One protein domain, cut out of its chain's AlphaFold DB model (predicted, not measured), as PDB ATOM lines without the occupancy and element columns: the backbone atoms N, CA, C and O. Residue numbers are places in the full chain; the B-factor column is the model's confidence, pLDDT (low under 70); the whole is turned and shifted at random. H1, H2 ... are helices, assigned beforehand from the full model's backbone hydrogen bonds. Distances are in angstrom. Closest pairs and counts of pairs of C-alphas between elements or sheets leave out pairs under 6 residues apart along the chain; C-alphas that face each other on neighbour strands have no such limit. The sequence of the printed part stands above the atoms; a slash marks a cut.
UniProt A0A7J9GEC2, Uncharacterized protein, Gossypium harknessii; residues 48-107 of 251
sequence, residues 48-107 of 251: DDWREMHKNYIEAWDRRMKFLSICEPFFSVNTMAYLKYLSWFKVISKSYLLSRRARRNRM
ATOM      1  N   ASP A  48     -26.180  24.800  20.082       69.00
ATOM      2  CA  ASP A  48     -27.568  24.979  20.512       69.00
ATOM      3  C   ASP A  48     -27.723  24.968  22.039       69.00
ATOM      4  O   ASP A  48     -28.454  25.794  22.590       69.00
ATOM      5  N   ASP A  49     -26.962  24.121  22.738       79.94
ATOM      6  CA  ASP A  49     -26.983  24.035  24.205       79.94
ATOM      7  C   ASP A  49     -26.435  25.328  24.833       79.94
ATOM      8  O   ASP A  49     -26.929  25.843  25.836       79.94
ATOM      9  N   TRP A  50     -25.457  25.948  24.166       79.75
ATOM     10  CA  TRP A  50     -24.897  27.217  24.613       79.75
ATOM     11  C   TRP A  50     -25.905  28.365  24.509       79.75
ATOM     12  O   TRP A  50     -25.980  29.201  25.419       79.75
ATOM     13  N   ARG A  51     -26.670  28.427  23.410       81.44
ATOM     14  CA  ARG A  51     -27.682  29.470  23.189       81.44
ATOM     15  C   ARG A  51     -28.802  29.366  24.215       81.44
ATOM     16  O   ARG A  51     -29.177  30.397  24.774       81.44
ATOM     17  N   GLU A  52     -29.291  28.157  24.477       87.62
ATOM     18  CA  GLU A  52     -30.357  27.948  25.457       87.62
ATOM     19  C   GLU A  52     -29.869  28.279  26.873       87.62
ATOM     20  O   GLU A  52     -30.508  29.064  27.574       87.62
ATOM     21  N   MET A  53     -28.661  27.832  27.248       87.25
ATOM     22  CA  MET A  53     -28.058  28.149  28.550       87.25
ATOM     23  C   MET A  53     -27.904  29.663  28.793       87.25
ATOM     24  O   MET A  53     -28.000  30.126  29.930       87.25
ATOM     25  N   HIS A  54     -27.684  30.462  27.743       84.94
ATOM     26  CA  HIS A  54     -27.464  31.912  27.856       84.94
ATOM     27  C   HIS A  54     -28.648  32.774  27.406       84.94
ATOM     28  O   HIS A  54     -28.512  34.000  27.328       84.94
ATOM     29  N   LYS A  55     -29.815  32.185  27.138       90.94
ATOM     30  CA  LYS A  55     -31.000  32.887  26.622       90.94
ATOM     31  C   LYS A  55     -31.386  34.107  27.461       90.94
ATOM     32  O   LYS A  55     -31.494  35.210  26.927       90.94
ATOM     33  N   ASN A  56     -31.463  33.941  28.783       90.19
ATOM     34  CA  ASN A  56     -31.804  35.021  29.717       90.19
ATOM     35  C   ASN A  56     -30.776  36.166  29.694       90.19
ATOM     36  O   ASN A  56     -31.134  37.340  29.789       90.19
ATOM     37  N   TYR A  57     -29.490  35.839  29.533       82.56
ATOM     38  CA  TYR A  57     -28.421  36.834  29.448       82.56
ATOM     39  C   TYR A  57     -28.491  37.621  28.137       82.56
ATOM     40  O   TYR A  57     -28.366  38.845  28.139       82.56
ATOM     41  N   ILE A  58     -28.729  36.926  27.020       86.00
ATOM     42  CA  ILE A  58     -28.903  37.544  25.700       86.00
ATOM     43  C   ILE A  58     -30.113  38.481  25.715       86.00
ATOM     44  O   ILE A  58     -30.009  39.611  25.239       86.00
ATOM     45  N   GLU A  59     -31.233  38.053  26.297       89.75
ATOM     46  CA  GLU A  59     -32.451  38.859  26.374       89.75
ATOM     47  C   GLU A  59     -32.272  40.100  27.262       89.75
ATOM     48  O   GLU A  59     -32.660  41.204  26.871       89.75
ATOM     49  N   ALA A  60     -31.626  39.961  28.424       85.50
ATOM     50  CA  ALA A  60     -31.314  41.093  29.297       85.50
ATOM     51  C   ALA A  60     -30.426  42.133  28.593       85.50
ATOM     52  O   ALA A  60     -30.664  43.339  28.702       85.50
ATOM     53  N   TRP A  61     -29.434  41.676  27.823       86.44
ATOM     54  CA  TRP A  61     -28.599  42.553  27.005       86.44
ATOM     55  C   TRP A  61     -29.375  43.223  25.877       86.44
ATOM     56  O   TRP A  61     -29.194  44.417  25.654       86.44
ATOM     57  N   ASP A  62     -30.249  42.495  25.187       84.50
ATOM     58  CA  ASP A  62     -31.050  43.054  24.098       84.50
ATOM     59  C   ASP A  62     -32.001  44.144  24.607       84.50
ATOM     60  O   ASP A  62     -32.054  45.240  24.046       84.50
ATOM     61  N   ARG A  63     -32.664  43.898  25.746       87.62
ATOM     62  CA  ARG A  63     -33.468  44.911  26.445       87.62
ATOM     63  C   ARG A  63     -32.617  46.125  26.804       87.62
ATOM     64  O   ARG A  63     -33.016  47.242  26.502       87.62
ATOM     65  N   ARG A  64     -31.426  45.926  27.378       84.00
ATOM     66  CA  ARG A  64     -30.516  47.026  27.729       84.00
ATOM     67  C   ARG A  64     -30.127  47.865  26.510       84.00
ATOM     68  O   ARG A  64     -30.130  49.087  26.608       84.00
ATOM     69  N   MET A  65     -29.845  47.237  25.368       77.19
ATOM     70  CA  MET A  65     -29.491  47.952  24.137       77.19
ATOM     71  C   MET A  65     -30.660  48.770  23.573       77.19
ATOM     72  O   MET A  65     -30.417  49.844  23.037       77.19
ATOM     73  N   LYS A  66     -31.918  48.337  23.750       81.19
ATOM     74  CA  LYS A  66     -33.100  49.133  23.354       81.19
ATOM     75  C   LYS A  66     -33.233  50.449  24.128       81.19
ATOM     76  O   LYS A  66     -33.822  51.391  23.611       81.19
ATOM     77  N   PHE A  67     -32.688  50.525  25.344       78.50
ATOM     78  CA  PHE A  67     -32.741  51.731  26.183       78.50
ATOM     79  C   PHE A  67     -31.513  52.636  26.048       78.50
ATOM     80  O   PHE A  67     -31.521  53.758  26.556       78.50
ATOM     81  N   LEU A  68     -30.458  52.180  25.377       75.88
ATOM     82  CA  LEU A  68     -29.253  52.971  25.163       75.88
ATOM     83  C   LEU A  68     -29.374  53.693  23.819       75.88
ATOM     84  O   LEU A  68     -29.104  53.129  22.766       75.88
ATOM     85  N   SER A  69     -29.782  54.962  23.868       60.59
ATOM     86  CA  SER A  69     -29.945  55.833  22.692       60.59
ATOM     87  C   SER A  69     -28.630  56.184  21.984       60.59
ATOM     88  O   SER A  69     -28.648  56.789  20.915       60.59
ATOM     89  N   ILE A  70     -27.484  55.813  22.564       55.78
ATOM     90  CA  ILE A  70     -26.156  56.154  22.062       55.78
ATOM     91  C   ILE A  70     -25.358  54.858  21.926       55.78
ATOM     92  O   ILE A  70     -24.968  54.235  22.914       55.78
ATOM     93  N   CYS A  71     -25.137  54.454  20.676       54.06
ATOM     94  CA  CYS A  71     -24.365  53.284  20.262       54.06
ATOM     95  C   CYS A  71     -22.853  53.460  20.495       54.06
ATOM     96  O   CYS A  71     -22.053  53.197  19.593       54.06
ATOM     97  N   GLU A  72     -22.433  53.921  21.674       57.56
ATOM     98  CA  GLU A  72     -21.026  53.825  22.047       57.56
ATOM     99  C   GLU A  72     -20.703  52.363  22.397       57.56
ATOM    100  O   GLU A  72     -21.389  51.747  23.218       57.56
ATOM    101  N   PRO A  73     -19.697  51.750  21.753       58.59
ATOM    102  CA  PRO A  73     -19.355  50.358  22.000       58.59
ATOM    103  C   PRO A  73     -18.801  50.203  23.423       58.59
ATOM    104  O   PRO A  73     -17.699  50.644  23.729       58.59
ATOM    105  N   PHE A  74     -19.567  49.527  24.281       62.69
ATOM    106  CA  PHE A  74     -19.248  49.291  25.698       62.69
ATOM    107  C   PHE A  74     -18.010  48.423  25.935       62.69
ATOM    108  O   PHE A  74     -17.470  48.393  27.042       62.69
ATOM    109  N   PHE A  75     -17.572  47.671  24.927       64.56
ATOM    110  CA  PHE A  75     -16.462  46.748  25.088       64.56
ATOM    111  C   PHE A  75     -15.144  47.467  24.833       64.56
ATOM    112  O   PHE A  75     -14.804  47.810  23.699       64.56
ATOM    113  N   SER A  76     -14.391  47.664  25.917       65.06
ATOM    114  CA  SER A  76     -12.988  48.052  25.829       65.06
ATOM    115  C   SER A  76     -12.212  47.013  25.013       65.06
ATOM    116  O   SER A  76     -12.564  45.827  24.987       65.06
ATOM    117  N   VAL A  77     -11.111  47.437  24.394       65.44
ATOM    118  CA  VAL A  77     -10.205  46.541  23.655       65.44
ATOM    119  C   VAL A  77      -9.734  45.368  24.536       65.44
ATOM    120  O   VAL A  77      -9.579  44.256  24.042       65.44
ATOM    121  N   ASN A  78      -9.615  45.570  25.852       63.38
ATOM    122  CA  ASN A  78      -9.170  44.542  26.797       63.38
ATOM    123  C   ASN A  78     -10.224  43.453  27.041       63.38
ATOM    124  O   ASN A  78      -9.881  42.281  27.184       63.38
ATOM    125  N   THR A  79     -11.515  43.799  27.025       62.09
ATOM    126  CA  THR A  79     -12.603  42.820  27.199       62.09
ATOM    127  C   THR A  79     -12.685  41.855  26.009       62.09
ATOM    128  O   THR A  79     -13.154  40.727  26.148       62.09
ATOM    129  N   MET A  80     -12.172  42.268  24.845       61.50
ATOM    130  CA  MET A  80     -12.090  41.440  23.641       61.50
ATOM    131  C   MET A  80     -10.958  40.411  23.644       61.50
ATOM    132  O   MET A  80     -11.028  39.463  22.863       61.50
ATOM    133  N   ALA A  81      -9.940  40.550  24.500       65.69
ATOM    134  CA  ALA A  81      -8.881  39.542  24.610       65.69
ATOM    135  C   ALA A  81      -9.401  38.220  25.209       65.69
ATOM    136  O   ALA A  81      -8.782  37.168  25.053       65.69
ATOM    137  N   TYR A  82     -10.573  38.241  25.854       76.44
ATOM    138  CA  TYR A  82     -11.226  37.027  26.320       76.44
ATOM    139  C   TYR A  82     -11.881  36.274  25.153       76.44
ATOM    140  O   TYR A  82     -12.960  36.630  24.674       76.44
ATOM    141  N   LEU A  83     -11.268  35.156  24.758       72.06
ATOM    142  CA  LEU A  83     -11.751  34.253  23.702       72.06
ATOM    143  C   LEU A  83     -13.226  33.842  23.872       72.06
ATOM    144  O   LEU A  83     -13.946  33.711  22.885       72.06
ATOM    145  N   LYS A  84     -13.710  33.716  25.118       71.75
ATOM    146  CA  LYS A  84     -15.119  33.397  25.415       71.75
ATOM    147  C   LYS A  84     -16.095  34.457  24.883       71.75
ATOM    148  O   LYS A  84     -17.147  34.100  24.360       71.75
ATOM    149  N   TYR A  85     -15.740  35.742  24.951       69.44
ATOM    150  CA  TYR A  85     -16.584  36.828  24.441       69.44
ATOM    151  C   TYR A  85     -16.534  36.930  22.913       69.44
ATOM    152  O   TYR A  85     -17.538  37.247  22.281       69.44
ATOM    153  N   LEU A  86     -15.401  36.607  22.284       73.62
ATOM    154  CA  LEU A  86     -15.313  36.563  20.820       73.62
ATOM    155  C   LEU A  86     -16.187  35.460  20.216       73.62
ATOM    156  O   LEU A  86     -16.827  35.692  19.187       73.62
ATOM    157  N   SER A  87     -16.241  34.290  20.859       74.81
ATOM    158  CA  SER A  87     -17.163  33.218  20.474       74.81
ATOM    159  C   SER A  87     -18.617  33.648  20.641       74.81
ATOM    160  O   SER A  87     -19.414  33.415  19.737       74.81
ATOM    161  N   TRP A  88     -18.945  34.381  21.713       76.19
ATOM    162  CA  TRP A  88     -20.275  34.971  21.877       76.19
ATOM    163  C   TRP A  88     -20.651  35.843  20.676       76.19
ATOM    164  O   TRP A  88     -21.622  35.533  19.995       76.19
ATOM    165  N   PHE A  89     -19.837  36.844  20.311       74.19
ATOM    166  CA  PHE A  89     -20.129  37.715  19.160       74.19
ATOM    167  C   PHE A  89     -20.249  36.973  17.822       74.19
ATOM    168  O   PHE A  89     -20.962  37.449  16.938       74.19
ATOM    169  N   LYS A  90     -19.560  35.833  17.651       75.62
ATOM    170  CA  LYS A  90     -19.732  34.965  16.472       75.62
ATOM    171  C   LYS A  90     -21.120  34.328  16.443       75.62
ATOM    172  O   LYS A  90     -21.759  34.375  15.402       75.62
ATOM    173  N   VAL A  91     -21.587  33.788  17.568       72.56
ATOM    174  CA  VAL A  91     -22.853  33.037  17.657       72.56
ATOM    175  C   VAL A  91     -24.083  33.940  17.526       72.56
ATOM    176  O   VAL A  91     -25.093  33.540  16.950       72.56
ATOM    177  N   ILE A  92     -24.023  35.168  18.049       71.75
ATOM    178  CA  ILE A  92     -25.161  36.101  17.981       71.75
ATOM    179  C   ILE A  92     -25.194  36.958  16.710       71.75
ATOM    180  O   ILE A  92     -26.149  37.706  16.540       71.75
ATOM    181  N   SER A  93     -24.194  36.889  15.821       71.38
ATOM    182  CA  SER A  93     -24.104  37.705  14.588       71.38
ATOM    183  C   SER A  93     -24.229  39.227  14.799       71.38
ATOM    184  O   SER A  93     -24.399  39.991  13.852       71.38
ATOM    185  N   LYS A  94     -24.089  39.713  16.039       70.38
ATOM    186  CA  LYS A  94     -24.210  41.134  16.408       70.38
ATOM    187  C   LYS A  94     -22.845  41.818  16.388       70.38
ATOM    188  O   LYS A  94     -22.348  42.311  17.398       70.38
ATOM    189  N   SER A  95     -22.224  41.849  15.209       66.75
ATOM    190  CA  SER A  95     -20.911  42.474  14.977       66.75
ATOM    191  C   SER A  95     -20.894  43.987  15.238       66.75
ATOM    192  O   SER A  95     -19.831  44.555  15.485       66.75
ATOM    193  N   TYR A  96     -22.059  44.643  15.239       63.91
ATOM    194  CA  TYR A  96     -22.208  46.068  15.552       63.91
ATOM    195  C   TYR A  96     -21.878  46.417  17.012       63.91
ATOM    196  O   TYR A  96     -21.616  47.579  17.307       63.91
ATOM    197  N   LEU A  97     -21.835  45.425  17.908       67.25
ATOM    198  CA  LEU A  97     -21.396  45.590  19.299       67.25
ATOM    199  C   LEU A  97     -19.870  45.721  19.432       67.25
ATOM    200  O   LEU A  97     -19.366  46.100  20.489       67.25
ATOM    201  N   LEU A  98     -19.127  45.410  18.368       65.19
ATOM    202  CA  LEU A  98     -17.685  45.583  18.330       65.19
ATOM    203  C   LEU A  98     -17.340  47.038  18.011       65.19
ATOM    204  O   LEU A  98     -17.894  47.656  17.088       65.19
ATOM    205  N   SER A  99     -16.348  47.563  18.733       65.62
ATOM    206  CA  SER A  99     -15.745  48.856  18.412       65.62
ATOM    207  C   SER A  99     -15.338  48.921  16.936       65.62
ATOM    208  O   SER A  99     -14.971  47.914  16.323       65.62
ATOM    209  N   ARG A 100     -15.388  50.117  16.338       64.25
ATOM    210  CA  ARG A 100     -15.017  50.338  14.929       64.25
ATOM    211  C   ARG A 100     -13.616  49.785  14.620       64.25
ATOM    212  O   ARG A 100     -13.424  49.169  13.575       64.25
ATOM    213  N   ARG A 101     -12.675  49.914  15.566       65.88
ATOM    214  CA  ARG A 101     -11.306  49.370  15.466       65.88
ATOM    215  C   ARG A 101     -11.288  47.837  15.438       65.88
ATOM    216  O   ARG A 101     -10.603  47.238  14.619       65.88
ATOM    217  N   ALA A 102     -12.105  47.206  16.275       61.41
ATOM    218  CA  ALA A 102     -12.258  45.756  16.327       61.41
ATOM    219  C   ALA A 102     -12.897  45.171  15.061       61.41
ATOM    220  O   ALA A 102     -12.480  44.115  14.588       61.41
ATOM    221  N   ARG A 103     -13.881  45.872  14.481       62.31
ATOM    222  CA  ARG A 103     -14.470  45.498  13.186       62.31
ATOM    223  C   ARG A 103     -13.440  45.564  12.059       62.31
ATOM    224  O   ARG A 103     -13.365  44.633  11.264       62.31
ATOM    225  N   ARG A 104     -12.617  46.618  12.040       65.06
ATOM    226  CA  ARG A 104     -11.566  46.810  11.032       65.06
ATOM    227  C   ARG A 104     -10.513  45.697  11.090       65.06
ATOM    228  O   ARG A 104     -10.231  45.091  10.063       65.06
ATOM    229  N   ASN A 105     -10.041  45.342  12.287       61.06
ATOM    230  CA  ASN A 105      -9.057  44.265  12.462       61.06
ATOM    231  C   ASN A 105      -9.584  42.885  12.021       61.06
ATOM    232  O   ASN A 105      -8.812  42.023  11.617       61.06
ATOM    233  N   ARG A 106     -10.903  42.662  12.075       56.41
ATOM    234  CA  ARG A 106     -11.518  41.406  11.627       56.41
ATOM    235  C   ARG A 106     -11.548  41.262  10.108       56.41
ATOM    236  O   ARG A 106     -11.464  40.147   9.615       56.41
ATOM    237  N   MET A 107     -11.688  42.372   9.387       52.91
ATOM    238  CA  MET A 107     -11.679  42.376   7.922       52.91
ATOM    239  C   MET A 107     -10.264  42.184   7.373       52.91
ATOM    240  O   MET A 107     -10.089  41.513   6.363       52.91
TER     241      MET A 107
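This is residues 48 to 107 of the 251 residues of an uncharacterized protein of Gossypium harknessii (UniProt A0A7J9GEC2). What shape appears? An open U: H1 and H2 make one arm, residues 68 to 82 fold back, and H3 and H4 lie on the returning side, no two helices touching. What builds it? The printed part, 60 residues, is all helix in class, with four named helices, H1 to H4 in order. It is only just compact, close to loose, with a radius of gyration of the C-alphas of 12.1 A and spans of 30 by 28 by 18 A.

Which helices come close? H1, residues 48 to 53, and H2, residues 55 to 67, meet only through their link. H1 and H3, residues 83 to 91, are near each other, with 5 C-alpha pairs within 10 A. Which are apart? H4, residues 100 to 107, is apart from H1, H2 and H3, and H2 from H3. Are the backbones regularly paired? In H1, H2, H3 and H4 every O i to N i+4 pair is within hydrogen-bond range.

Where does H1 begin? At C-alpha 48, (-27.568, 24.979, 20.512). How long are the helices? From first to last C-alpha, H1 is 8.7 A, H2 18.9 A, H3 12.7 A and H4 11.1 A. Where does H4 end? At C-alpha 107, (-11.679, 42.376, 7.922).

How large is it? The two C-alphas farthest apart, of Asp 49 and Ile 70, are 32.2 A apart. Is it continuous? The printed part has no cut, and the link from H2 to H3 is long. Where is confidence low? Residues 48, 69 to 81, 85 and 95 to 107 have pLDDT under 70.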